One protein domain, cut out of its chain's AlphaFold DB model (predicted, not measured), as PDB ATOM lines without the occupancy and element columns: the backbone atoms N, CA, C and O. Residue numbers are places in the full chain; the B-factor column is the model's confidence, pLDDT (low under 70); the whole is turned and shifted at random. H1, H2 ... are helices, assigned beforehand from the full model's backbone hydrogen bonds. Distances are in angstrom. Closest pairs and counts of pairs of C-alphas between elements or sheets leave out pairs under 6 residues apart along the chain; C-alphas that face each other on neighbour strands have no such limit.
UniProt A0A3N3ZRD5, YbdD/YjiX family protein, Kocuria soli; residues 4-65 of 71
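Overview. This is residues 4 to 65 of the 71 residues of the protein "YbdD/YjiX family protein" of Kocuria soli (UniProt A0A3N3ZRD5). One long helix, H1, reaches out as an arm from two shorter helices, H2 and H3, which meet near their first residues to make a corner. H1 and H2 also meet at about a right angle, between the end of H1 and the start of H2, and the free-standing part of H1, residues 4 to 19, makes much of the length. The link from H2 to H3 swings out past the end of H2, where residues 40 to 45 stand free, and comes back to the corner. The printed part has 62 residues with three named helices in the order H1, H2, H3 and no named strand; its class is all helix. It is only just extended, close to loose, with a radius of gyration of the C-alphas of 16.3 A, and its outline is only just flat, spanning 50 by 30 by 17 A.

Along the chain. H1, the longest helix, has 22 residues, 4 to 25, and measures 32.0 A from C-alpha 4 at (-43.943, -30.856, 14.497) to C-alpha 25 at (-41.285, -1.792, 1.416). H2 holds residues 30 to 41 and is 16.1 A long, beginning with C-alpha 30 at (-31.032, -0.751, 1.344). H3 holds residues 51 to 64, 20.0 A from first to last C-alpha, and ends with C-alpha 64 at (-29.344, 16.739, -3.648).

Arrangement. H1 touches no helix. H1 and H2 are close but not clearly touching; their closest C-alphas, those of Gly 24 and Lys 30, are 7.8 A apart. The lines of H1 and H2 are about perpendicular, at 87 degrees. H2 and H3 only just touch, with 3 pairs of C-alphas within 8 A. The closest C-alphas of H2 and H3 are those of Tyr 31 and Glu 51, 6.5 A apart. H2 touches H3 with residue 31 alone, and H3 touches H2 with residues 51 to 55 alone. The lines of H2 and H3 stand at 79 degrees, about perpendicular, and their centres are 15.1 A apart. H1 and H3 are apart. In H1, H2 and H3 every O i to N i+4 pair is within hydrogen-bond range.

Size, cuts and confidence. The two C-alphas farthest apart are those of Leu 4 and Lys 64, at 53.0 A. Besides residues 4 to 19 and 40 to 45, residues 59 to 65, of which 59 to 64 belong to H3, stand free. Without the stretches that stand free, the body has 33 residues, spans 30 by 20 by 10 A and has a radius of gyration of 10.0 A. The link from H1 to H2, 4 residues, is tight; the link from H2 to H3, 9 residues, is short. The printed part has no cut. The mean pLDDT of the printed part is 91.8, and no printed residue is under 70; the mean is 85 in H1, 97 in H2 and 96 in H3.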
ATOM      1  N   LEU A   4     -44.094 -32.104  13.746       73.56
ATOM      2  CA  LEU A   4     -43.943 -30.856  14.497       73.56
ATOM      3  C   LEU A   4     -42.795 -29.974  13.961       73.56
ATOM      4  O   LEU A   4     -42.961 -28.766  13.796       73.56
ATOM      5  N   ASN A   5     -41.657 -30.581  13.602       75.56
ATOM      6  CA  ASN A   5     -40.502 -29.861  13.058       75.56
ATOM      7  C   ASN A   5     -40.793 -29.300  11.661       75.56
ATOM      8  O   ASN A   5     -40.312 -28.223  11.317       75.56
ATOM      9  N   ALA A   6     -41.601 -30.002  10.861       70.62
ATOM     10  CA  ALA A   6     -41.987 -29.547   9.528       70.62
ATOM     11  C   ALA A   6     -42.911 -28.318   9.594       70.62
ATOM     12  O   ALA A   6     -42.705 -27.353   8.853       70.62
ATOM     13  N   VAL A   7     -43.876 -28.319  10.521       71.00
ATOM     14  CA  VAL A   7     -44.772 -27.179  10.766       71.00
ATOM     15  C   VAL A   7     -43.986 -25.973  11.279       71.00
ATOM     16  O   VAL A   7     -44.060 -24.908  10.665       71.00
ATOM     17  N   LEU A   8     -43.157 -26.142  12.315       75.94
ATOM     18  CA  LEU A   8     -42.306 -25.071  12.851       75.94
ATOM     19  C   LEU A   8     -41.373 -24.486  11.779       75.94
ATOM     20  O   LEU A   8     -41.287 -23.265  11.631       75.94
ATOM     21  N   ALA A   9     -40.742 -25.339  10.964       74.38
ATOM     22  CA  ALA A   9     -39.896 -24.892   9.860       74.38
ATOM     23  C   ALA A   9     -40.688 -24.107   8.798       74.38
ATOM     24  O   ALA A   9     -40.193 -23.113   8.266       74.38
ATOM     25  N   SER A  10     -41.922 -24.516   8.484       74.06
ATOM     26  CA  SER A  10     -42.775 -23.804   7.522       74.06
ATOM     27  C   SER A  10     -43.232 -22.432   8.027       74.06
ATOM     28  O   SER A  10     -43.201 -21.461   7.267       74.06
ATOM     29  N   THR A  11     -43.574 -22.324   9.314       80.00
ATOM     30  CA  THR A  11     -43.940 -21.061   9.964       80.00
ATOM     31  C   THR A  11     -42.748 -20.109  10.003       80.00
ATOM     32  O   THR A  11     -42.881 -18.946   9.619       80.00
ATOM     33  N   GLY A  12     -41.558 -20.613  10.349       85.56
ATOM     34  CA  GLY A  12     -40.319 -19.832  10.331       85.56
ATOM     35  C   GLY A  12     -39.985 -19.273   8.944       85.56
ATOM     36  O   GLY A  12     -39.655 -18.093   8.814       85.56
ATOM     37  N   ARG A  13     -40.152 -20.073   7.879       87.06
ATOM     38  CA  ARG A  13     -39.945 -19.606   6.493       87.06
ATOM     39  C   ARG A  13     -40.902 -18.481   6.098       87.06
ATOM     40  O   ARG A  13     -40.466 -17.510   5.479       87.06
ATOM     41  N   ARG A  14     -42.188 -18.590   6.454       89.38
ATOM     42  CA  ARG A  14     -43.196 -17.556   6.157       89.38
ATOM     43  C   ARG A  14     -42.911 -16.254   6.904       89.38
ATOM     44  O   ARG A  14     -42.930 -15.195   6.286       89.38
ATOM     45  N   ALA A  15     -42.571 -16.337   8.190       90.31
ATOM     46  CA  ALA A  15     -42.182 -15.171   8.981       90.31
ATOM     47  C   ALA A  15     -40.940 -14.472   8.396       90.31
ATOM     48  O   ALA A  15     -40.911 -13.248   8.266       90.31
ATOM     49  N   GLY A  16     -39.940 -15.247   7.963       90.25
ATOM     50  CA  GLY A  16     -38.752 -14.715   7.294       90.25
ATOM     51  C   GLY A  16     -39.065 -13.994   5.978       90.25
ATOM     52  O   GLY A  16     -38.532 -12.911   5.737       90.25
ATOM     53  N   GLN A  17     -39.955 -14.548   5.147       91.88
ATOM     54  CA  GLN A  17     -40.413 -13.881   3.921       91.88
ATOM     55  C   GLN A  17     -41.175 -12.586   4.213       91.88
ATOM     56  O   GLN A  17     -40.880 -11.569   3.591       91.88
ATOM     57  N   ALA A  18     -42.094 -12.595   5.183       92.06
ATOM     58  CA  ALA A  18     -42.847 -11.404   5.569       92.06
ATOM     59  C   ALA A  18     -41.919 -10.278   6.052       92.06
ATOM     60  O   ALA A  18     -42.060  -9.137   5.619       92.06
ATOM     61  N   ARG A  19     -40.910 -10.605   6.875       92.12
ATOM     62  CA  ARG A  19     -39.886  -9.642   7.301       92.12
ATOM     63  C   ARG A  19     -39.125  -9.065   6.109       92.12
ATOM     64  O   ARG A  19     -38.970  -7.853   6.039       92.12
ATOM     65  N   ARG A  20     -38.656  -9.905   5.177       90.50
ATOM     66  CA  ARG A  20     -37.927  -9.440   3.979       90.50
ATOM     67  C   ARG A  20     -38.781  -8.512   3.125       90.50
ATOM     68  O   ARG A  20     -38.312  -7.450   2.735       90.50
ATOM     69  N   TRP A  21     -40.031  -8.898   2.880       93.06
ATOM     70  CA  TRP A  21     -40.977  -8.080   2.131       93.06
ATOM     71  C   TRP A  21     -41.196  -6.723   2.809       93.06
ATOM     72  O   TRP A  21     -41.024  -5.686   2.175       93.06
ATOM     73  N   PHE A  22     -41.471  -6.720   4.117       93.81
ATOM     74  CA  PHE A  22     -41.698  -5.492   4.876       93.81
ATOM     75  C   PHE A  22     -40.459  -4.588   4.918       93.81
ATOM     76  O   PHE A  22     -40.565  -3.384   4.698       93.81
ATOM     77  N   SER A  23     -39.268  -5.158   5.130       92.25
ATOM     78  CA  SER A  23     -38.007  -4.409   5.057       92.25
ATOM     79  C   SER A  23     -37.778  -3.802   3.672       92.25
ATOM     80  O   SER A  23     -37.300  -2.674   3.593       92.25
ATOM     81  N   GLY A  24     -38.163  -4.505   2.605       90.94
ATOM     82  CA  GLY A  24     -38.119  -3.990   1.240       90.94
ATOM     83  C   GLY A  24     -39.047  -2.797   1.022       90.94
ATOM     84  O   GLY A  24     -38.611  -1.791   0.467       90.94
ATOM     85  N   VAL A  25     -40.292  -2.880   1.504       93.50
ATOM     86  CA  VAL A  25     -41.285  -1.792   1.416       93.50
ATOM     87  C   VAL A  25     -40.832  -0.559   2.198       93.50
ATOM     88  O   VAL A  25     -40.874   0.552   1.677       93.50
ATOM     89  N   MET A  26     -40.343  -0.750   3.423       94.00
ATOM     90  CA  MET A  26     -39.838   0.343   4.262       94.00
ATOM     91  C   MET A  26     -38.479   0.885   3.794       94.00
ATOM     92  O   MET A  26     -38.000   1.887   4.318       94.00
ATOM     93  N   GLY A  27     -37.815   0.211   2.850       93.06
ATOM     94  CA  GLY A  27     -36.453   0.533   2.429       93.06
ATOM     95  C   GLY A  27     -35.382   0.240   3.486       93.06
ATOM     96  O   GLY A  27     -34.244   0.671   3.326       93.06
ATOM     97  N   ALA A  28     -35.711  -0.505   4.543       93.38
ATOM     98  CA  ALA A  28     -34.782  -0.882   5.608       93.38
ATOM     99  C   ALA A  28     -33.711  -1.889   5.144       93.38
ATOM    100  O   ALA A  28     -32.726  -2.110   5.839       93.38
ATOM    101  N   ASP A  29     -33.886  -2.504   3.972       95.38
ATOM    102  CA  ASP A  29     -32.931  -3.448   3.385       95.38
ATOM    103  C   ASP A  29     -31.924  -2.806   2.412       95.38
ATOM    104  O   ASP A  29     -31.101  -3.511   1.827       95.38
ATOM    105  N   LYS A  30     -31.938  -1.474   2.254       96.25
ATOM    106  CA  LYS A  30     -31.032  -0.751   1.344       96.25
ATOM    107  C   LYS A  30     -29.552  -1.010   1.637       96.25
ATOM    108  O   LYS A  30     -28.811  -1.294   0.702       96.25
ATOM    109  N   TYR A  31     -29.134  -0.985   2.907       97.19
ATOM    110  CA  TYR A  31     -27.737  -1.261   3.265       97.19
ATOM    111  C   TYR A  31     -27.323  -2.699   2.919       97.19
ATOM    112  O   TYR A  31     -26.247  -2.932   2.374       97.19
ATOM    113  N   GLN A  32     -28.205  -3.673   3.161       96.44
ATOM    114  CA  GLN A  32     -27.949  -5.068   2.805       96.44
ATOM    115  C   GLN A  32     -27.773  -5.231   1.288       96.44
ATOM    116  O   GLN A  32     -26.805  -5.851   0.852       96.44
ATOM    117  N   ARG A  33     -28.648  -4.615   0.484       96.19
ATOM    118  CA  ARG A  33     -28.525  -4.615  -0.984       96.19
ATOM    119  C   ARG A  33     -27.248  -3.921  -1.461       96.19
ATOM    120  O   ARG A  33     -26.613  -4.407  -2.389       96.19
ATOM    121  N   TYR A  34     -26.846  -2.825  -0.814       97.25
ATOM    122  CA  TYR A  34     -25.563  -2.172  -1.083       97.25
ATOM    123  C   TYR A  34     -24.389  -3.129  -0.854       97.25
ATOM    124  O   TYR A  34     -23.521  -3.246  -1.715       97.25
ATOM    125  N   ARG A  35     -24.377  -3.866   0.264       97.19
ATOM    126  CA  ARG A  35     -23.321  -4.848   0.546       97.19
ATOM    127  C   ARG A  35     -23.292  -5.984  -0.467       97.19
ATOM    128  O   ARG A  35     -22.210  -6.394  -0.869       97.19
ATOM    129  N   GLU A  36     -24.456  -6.486  -0.873       97.00
ATOM    130  CA  GLU A  36     -24.573  -7.522  -1.906       97.00
ATOM    131  C   GLU A  36     -24.029  -7.024  -3.250       97.00
ATOM    132  O   GLU A  36     -23.215  -7.703  -3.874       97.00
ATOM    133  N   PHE A  37     -24.399  -5.806  -3.650       97.25
ATOM    134  CA  PHE A  37     -23.881  -5.165  -4.855       97.25
ATOM    135  C   PHE A  37     -22.363  -4.948  -4.782       97.25
ATOM    136  O   PHE A  37     -21.648  -5.313  -5.710       97.25
ATOM    137  N   HIS A  38     -21.853  -4.420  -3.667       96.94
ATOM    138  CA  HIS A  38     -20.420  -4.211  -3.465       96.94
ATOM    139  C   HIS A  38     -19.647  -5.536  -3.455       96.94
ATOM    140  O   HIS A  38     -18.541  -5.610  -3.976       96.94
ATOM    141  N   ALA A  39     -20.202  -6.604  -2.883       96.06
ATOM    142  CA  ALA A  39     -19.560  -7.915  -2.909       96.06
ATOM    143  C   ALA A  39     -19.495  -8.503  -4.330       96.06
ATOM    144  O   ALA A  39     -18.521  -9.170  -4.666       96.06
ATOM    145  N   ALA A  40     -20.514  -8.254  -5.158       97.31
ATOM    146  CA  ALA A  40     -20.582  -8.765  -6.525       97.31
ATOM    147  C   ALA A  40     -19.791  -7.924  -7.545       97.31
ATOM    148  O   ALA A  40     -19.311  -8.468  -8.538       97.31
ATOM    149  N   HIS A  41     -19.672  -6.611  -7.321       97.06
ATOM    150  CA  HIS A  41     -19.184  -5.654  -8.324       97.06
ATOM    151  C   HIS A  41     -18.122  -4.671  -7.813       97.06
ATOM    152  O   HIS A  41     -17.631  -3.855  -8.592       97.06
ATOM    153  N   GLY A  42     -17.788  -4.705  -6.524       93.44
ATOM    154  CA  GLY A  42     -16.792  -3.822  -5.926       93.44
ATOM    155  C   GLY A  42     -15.384  -4.088  -6.453       93.44
ATOM    156  O   GLY A  42     -15.063  -5.181  -6.927       93.44
ATOM    157  N   GLN A  43     -14.533  -3.070  -6.363       94.19
ATOM    158  CA  GLN A  43     -13.144  -3.189  -6.783       94.19
ATOM    159  C   GLN A  43     -12.362  -4.064  -5.789       94.19
ATOM    160  O   GLN A  43     -12.572  -3.960  -4.575       94.19
ATOM    161  N   PRO A  44     -11.442  -4.924  -6.259       93.44
ATOM    162  CA  PRO A  44     -10.594  -5.701  -5.365       93.44
ATOM    163  C   PRO A  44      -9.813  -4.802  -4.400       93.44
ATOM    164  O   PRO A  44      -9.119  -3.882  -4.822       93.44
ATOM    165  N   GLY A  45      -9.903  -5.095  -3.101       92.00
ATOM    166  CA  GLY A  45      -9.204  -4.344  -2.052       92.00
ATOM    167  C   GLY A  45      -9.928  -3.087  -1.563       92.00
ATOM    168  O   GLY A  45      -9.491  -2.501  -0.576       92.00
ATOM    169  N   GLU A  46     -11.045  -2.700  -2.181       95.19
ATOM    170  CA  GLU A  46     -11.885  -1.620  -1.670       95.19
ATOM    171  C   GLU A  46     -12.796  -2.132  -0.548       95.19
ATOM    172  O   GLU A  46     -13.452  -3.172  -0.668       95.19
ATOM    173  N   ALA A  47     -12.803  -1.425   0.581       96.19
ATOM    174  CA  ALA A  47     -13.678  -1.748   1.697       96.19
ATOM    175  C   ALA A  47     -15.060  -1.113   1.477       96.19
ATOM    176  O   ALA A  47     -15.132   0.071   1.143       96.19
ATOM    177  N   PRO A  48     -16.165  -1.846   1.717       96.94
ATOM    178  CA  PRO A  48     -17.489  -1.248   1.664       96.94
ATOM    179  C   PRO A  48     -17.650  -0.209   2.777       96.94
ATOM    180  O   PRO A  48     -17.080  -0.343   3.861       96.94
ATOM    181  N   MET A  49     -18.513   0.777   2.542       98.00
ATOM    182  CA  MET A  49     -18.938   1.729   3.563       98.00
ATOM    183  C   MET A  49     -19.517   1.011   4.786       98.00
ATOM    184  O   MET A  49     -20.236   0.001   4.685       98.00
ATOM    185  N   THR A  50     -19.270   1.585   5.960       98.12
ATOM    186  CA  THR A  50     -20.014   1.213   7.163       98.12
ATOM    187  C   THR A  50     -21.490   1.574   7.004       98.12
ATOM    188  O   THR A  50     -21.865   2.440   6.213       98.12
ATOM    189  N   GLU A  51     -22.356   0.935   7.789       97.31
ATOM    190  CA  GLU A  51     -23.797   1.208   7.751       97.31
ATOM    191  C   GLU A  51     -24.123   2.685   8.010       97.31
ATOM    192  O   GLU A  51     -24.945   3.285   7.320       97.31
ATOM    193  N   ARG A  52     -23.428   3.300   8.972       98.00
ATOM    194  CA  ARG A  52     -23.603   4.718   9.301       98.00
ATOM    195  C   ARG A  52     -23.209   5.628   8.137       98.00
ATOM    196  O   ARG A  52     -23.906   6.602   7.872       98.00
ATOM    197  N   GLU A  53     -22.097   5.333   7.470       98.38
ATOM    198  CA  GLU A  53     -21.638   6.108   6.311       98.38
ATOM    199  C   GLU A  53     -22.611   5.990   5.144       98.38
ATOM    200  O   GLU A  53     -22.968   7.013   4.567       98.38
ATOM    201  N   PHE A  54     -23.101   4.777   4.872       98.19
ATOM    202  CA  PHE A  54     -24.103   4.532   3.842       98.19
ATOM    203  C   PHE A  54     -25.378   5.351   4.076       98.19
ATOM    204  O   PHE A  54     -25.875   5.990   3.155       98.19
ATOM    205  N   TRP A  55     -25.913   5.364   5.300       97.00
ATOM    206  CA  TRP A  55     -27.141   6.111   5.584       97.00
ATOM    207  C   TRP A  55     -26.957   7.624   5.508       97.00
ATOM    208  O   TRP A  55     -27.870   8.316   5.059       97.00
ATOM    209  N   ARG A  56     -25.784   8.130   5.906       97.94
ATOM    210  CA  ARG A  56     -25.432   9.542   5.713       97.94
ATOM    211  C   ARG A  56     -25.389   9.888   4.223       97.94
ATOM    212  O   ARG A  56     -26.072  10.814   3.810       97.94
ATOM    213  N   ASP A  57     -24.650   9.118   3.427       97.38
ATOM    214  CA  ASP A  57     -24.531   9.336   1.979       97.38
ATOM    215  C   ASP A  57     -25.890   9.236   1.267       97.38
ATOM    216  O   ASP A  57     -26.244  10.086   0.453       97.38
ATOM    217  N   TRP A  58     -26.713   8.255   1.645       95.31
ATOM    218  CA  TRP A  58     -28.069   8.109   1.124       95.31
ATOM    219  C   TRP A  58     -28.942   9.332   1.423       95.31
ATOM    220  O   TRP A  58     -29.690   9.781   0.555       95.31
ATOM    221  N   GLN A  59     -28.860   9.885   2.635       93.44
ATOM    222  CA  GLN A  59     -29.593  11.097   2.992       93.44
ATOM    223  C   GLN A  59     -29.106  12.300   2.172       93.44
ATOM    224  O   GLN A  59     -29.931  13.000   1.584       93.44
ATOM    225  N   ASP A  60     -27.788  12.481   2.055       95.94
ATOM    226  CA  ASP A  60     -27.178  13.547   1.251       95.94
ATOM    227  C   ASP A  60     -27.601  13.444  -0.224       95.94
ATOM    228  O   ASP A  60     -27.914  14.447  -0.870       95.94
ATOM    229  N   TYR A  61     -27.646  12.225  -0.769       93.69
ATOM    230  CA  TYR A  61     -28.139  11.962  -2.117       93.69
ATOM    231  C   TYR A  61     -29.602  12.386  -2.267       93.69
ATOM    232  O   TYR A  61     -29.944  13.050  -3.243       93.69
ATOM    233  N   GLN A  62     -30.464  12.043  -1.307       91.50
ATOM    234  CA  GLN A  62     -31.895  12.362  -1.355       91.50
ATOM    235  C   GLN A  62     -32.180  13.863  -1.245       91.50
ATOM    236  O   GLN A  62     -33.184  14.332  -1.785       91.50
ATOM    237  N   GLU A  63     -31.317  14.604  -0.554       90.38
ATOM    238  CA  GLU A  63     -31.397  16.059  -0.449       90.38
ATOM    239  C   GLU A  63     -30.928  16.746  -1.737       90.38
ATOM    240  O   GLU A  63     -31.589  17.659  -2.228       90.38
ATOM    241  N   LYS A  64     -29.849  16.245  -2.352       93.31
ATOM    242  CA  LYS A  64     -29.344  16.739  -3.648       93.31
ATOM    243  C   LYS A  64     -30.225  16.341  -4.836       93.31
ATOM    244  O   LYS A  64     -30.189  17.008  -5.865       93.31
ATOM    245  N   ASN A  65     -30.998  15.261  -4.707       90.56
ATOM    246  CA  ASN A  65     -31.856  14.713  -5.758       90.56
ATOM    247  C   ASN A  65     -33.316  14.662  -5.282       90.56
ATOM    248  O   ASN A  65     -33.866  13.570  -5.087       90.56
TER     249      ASN A  65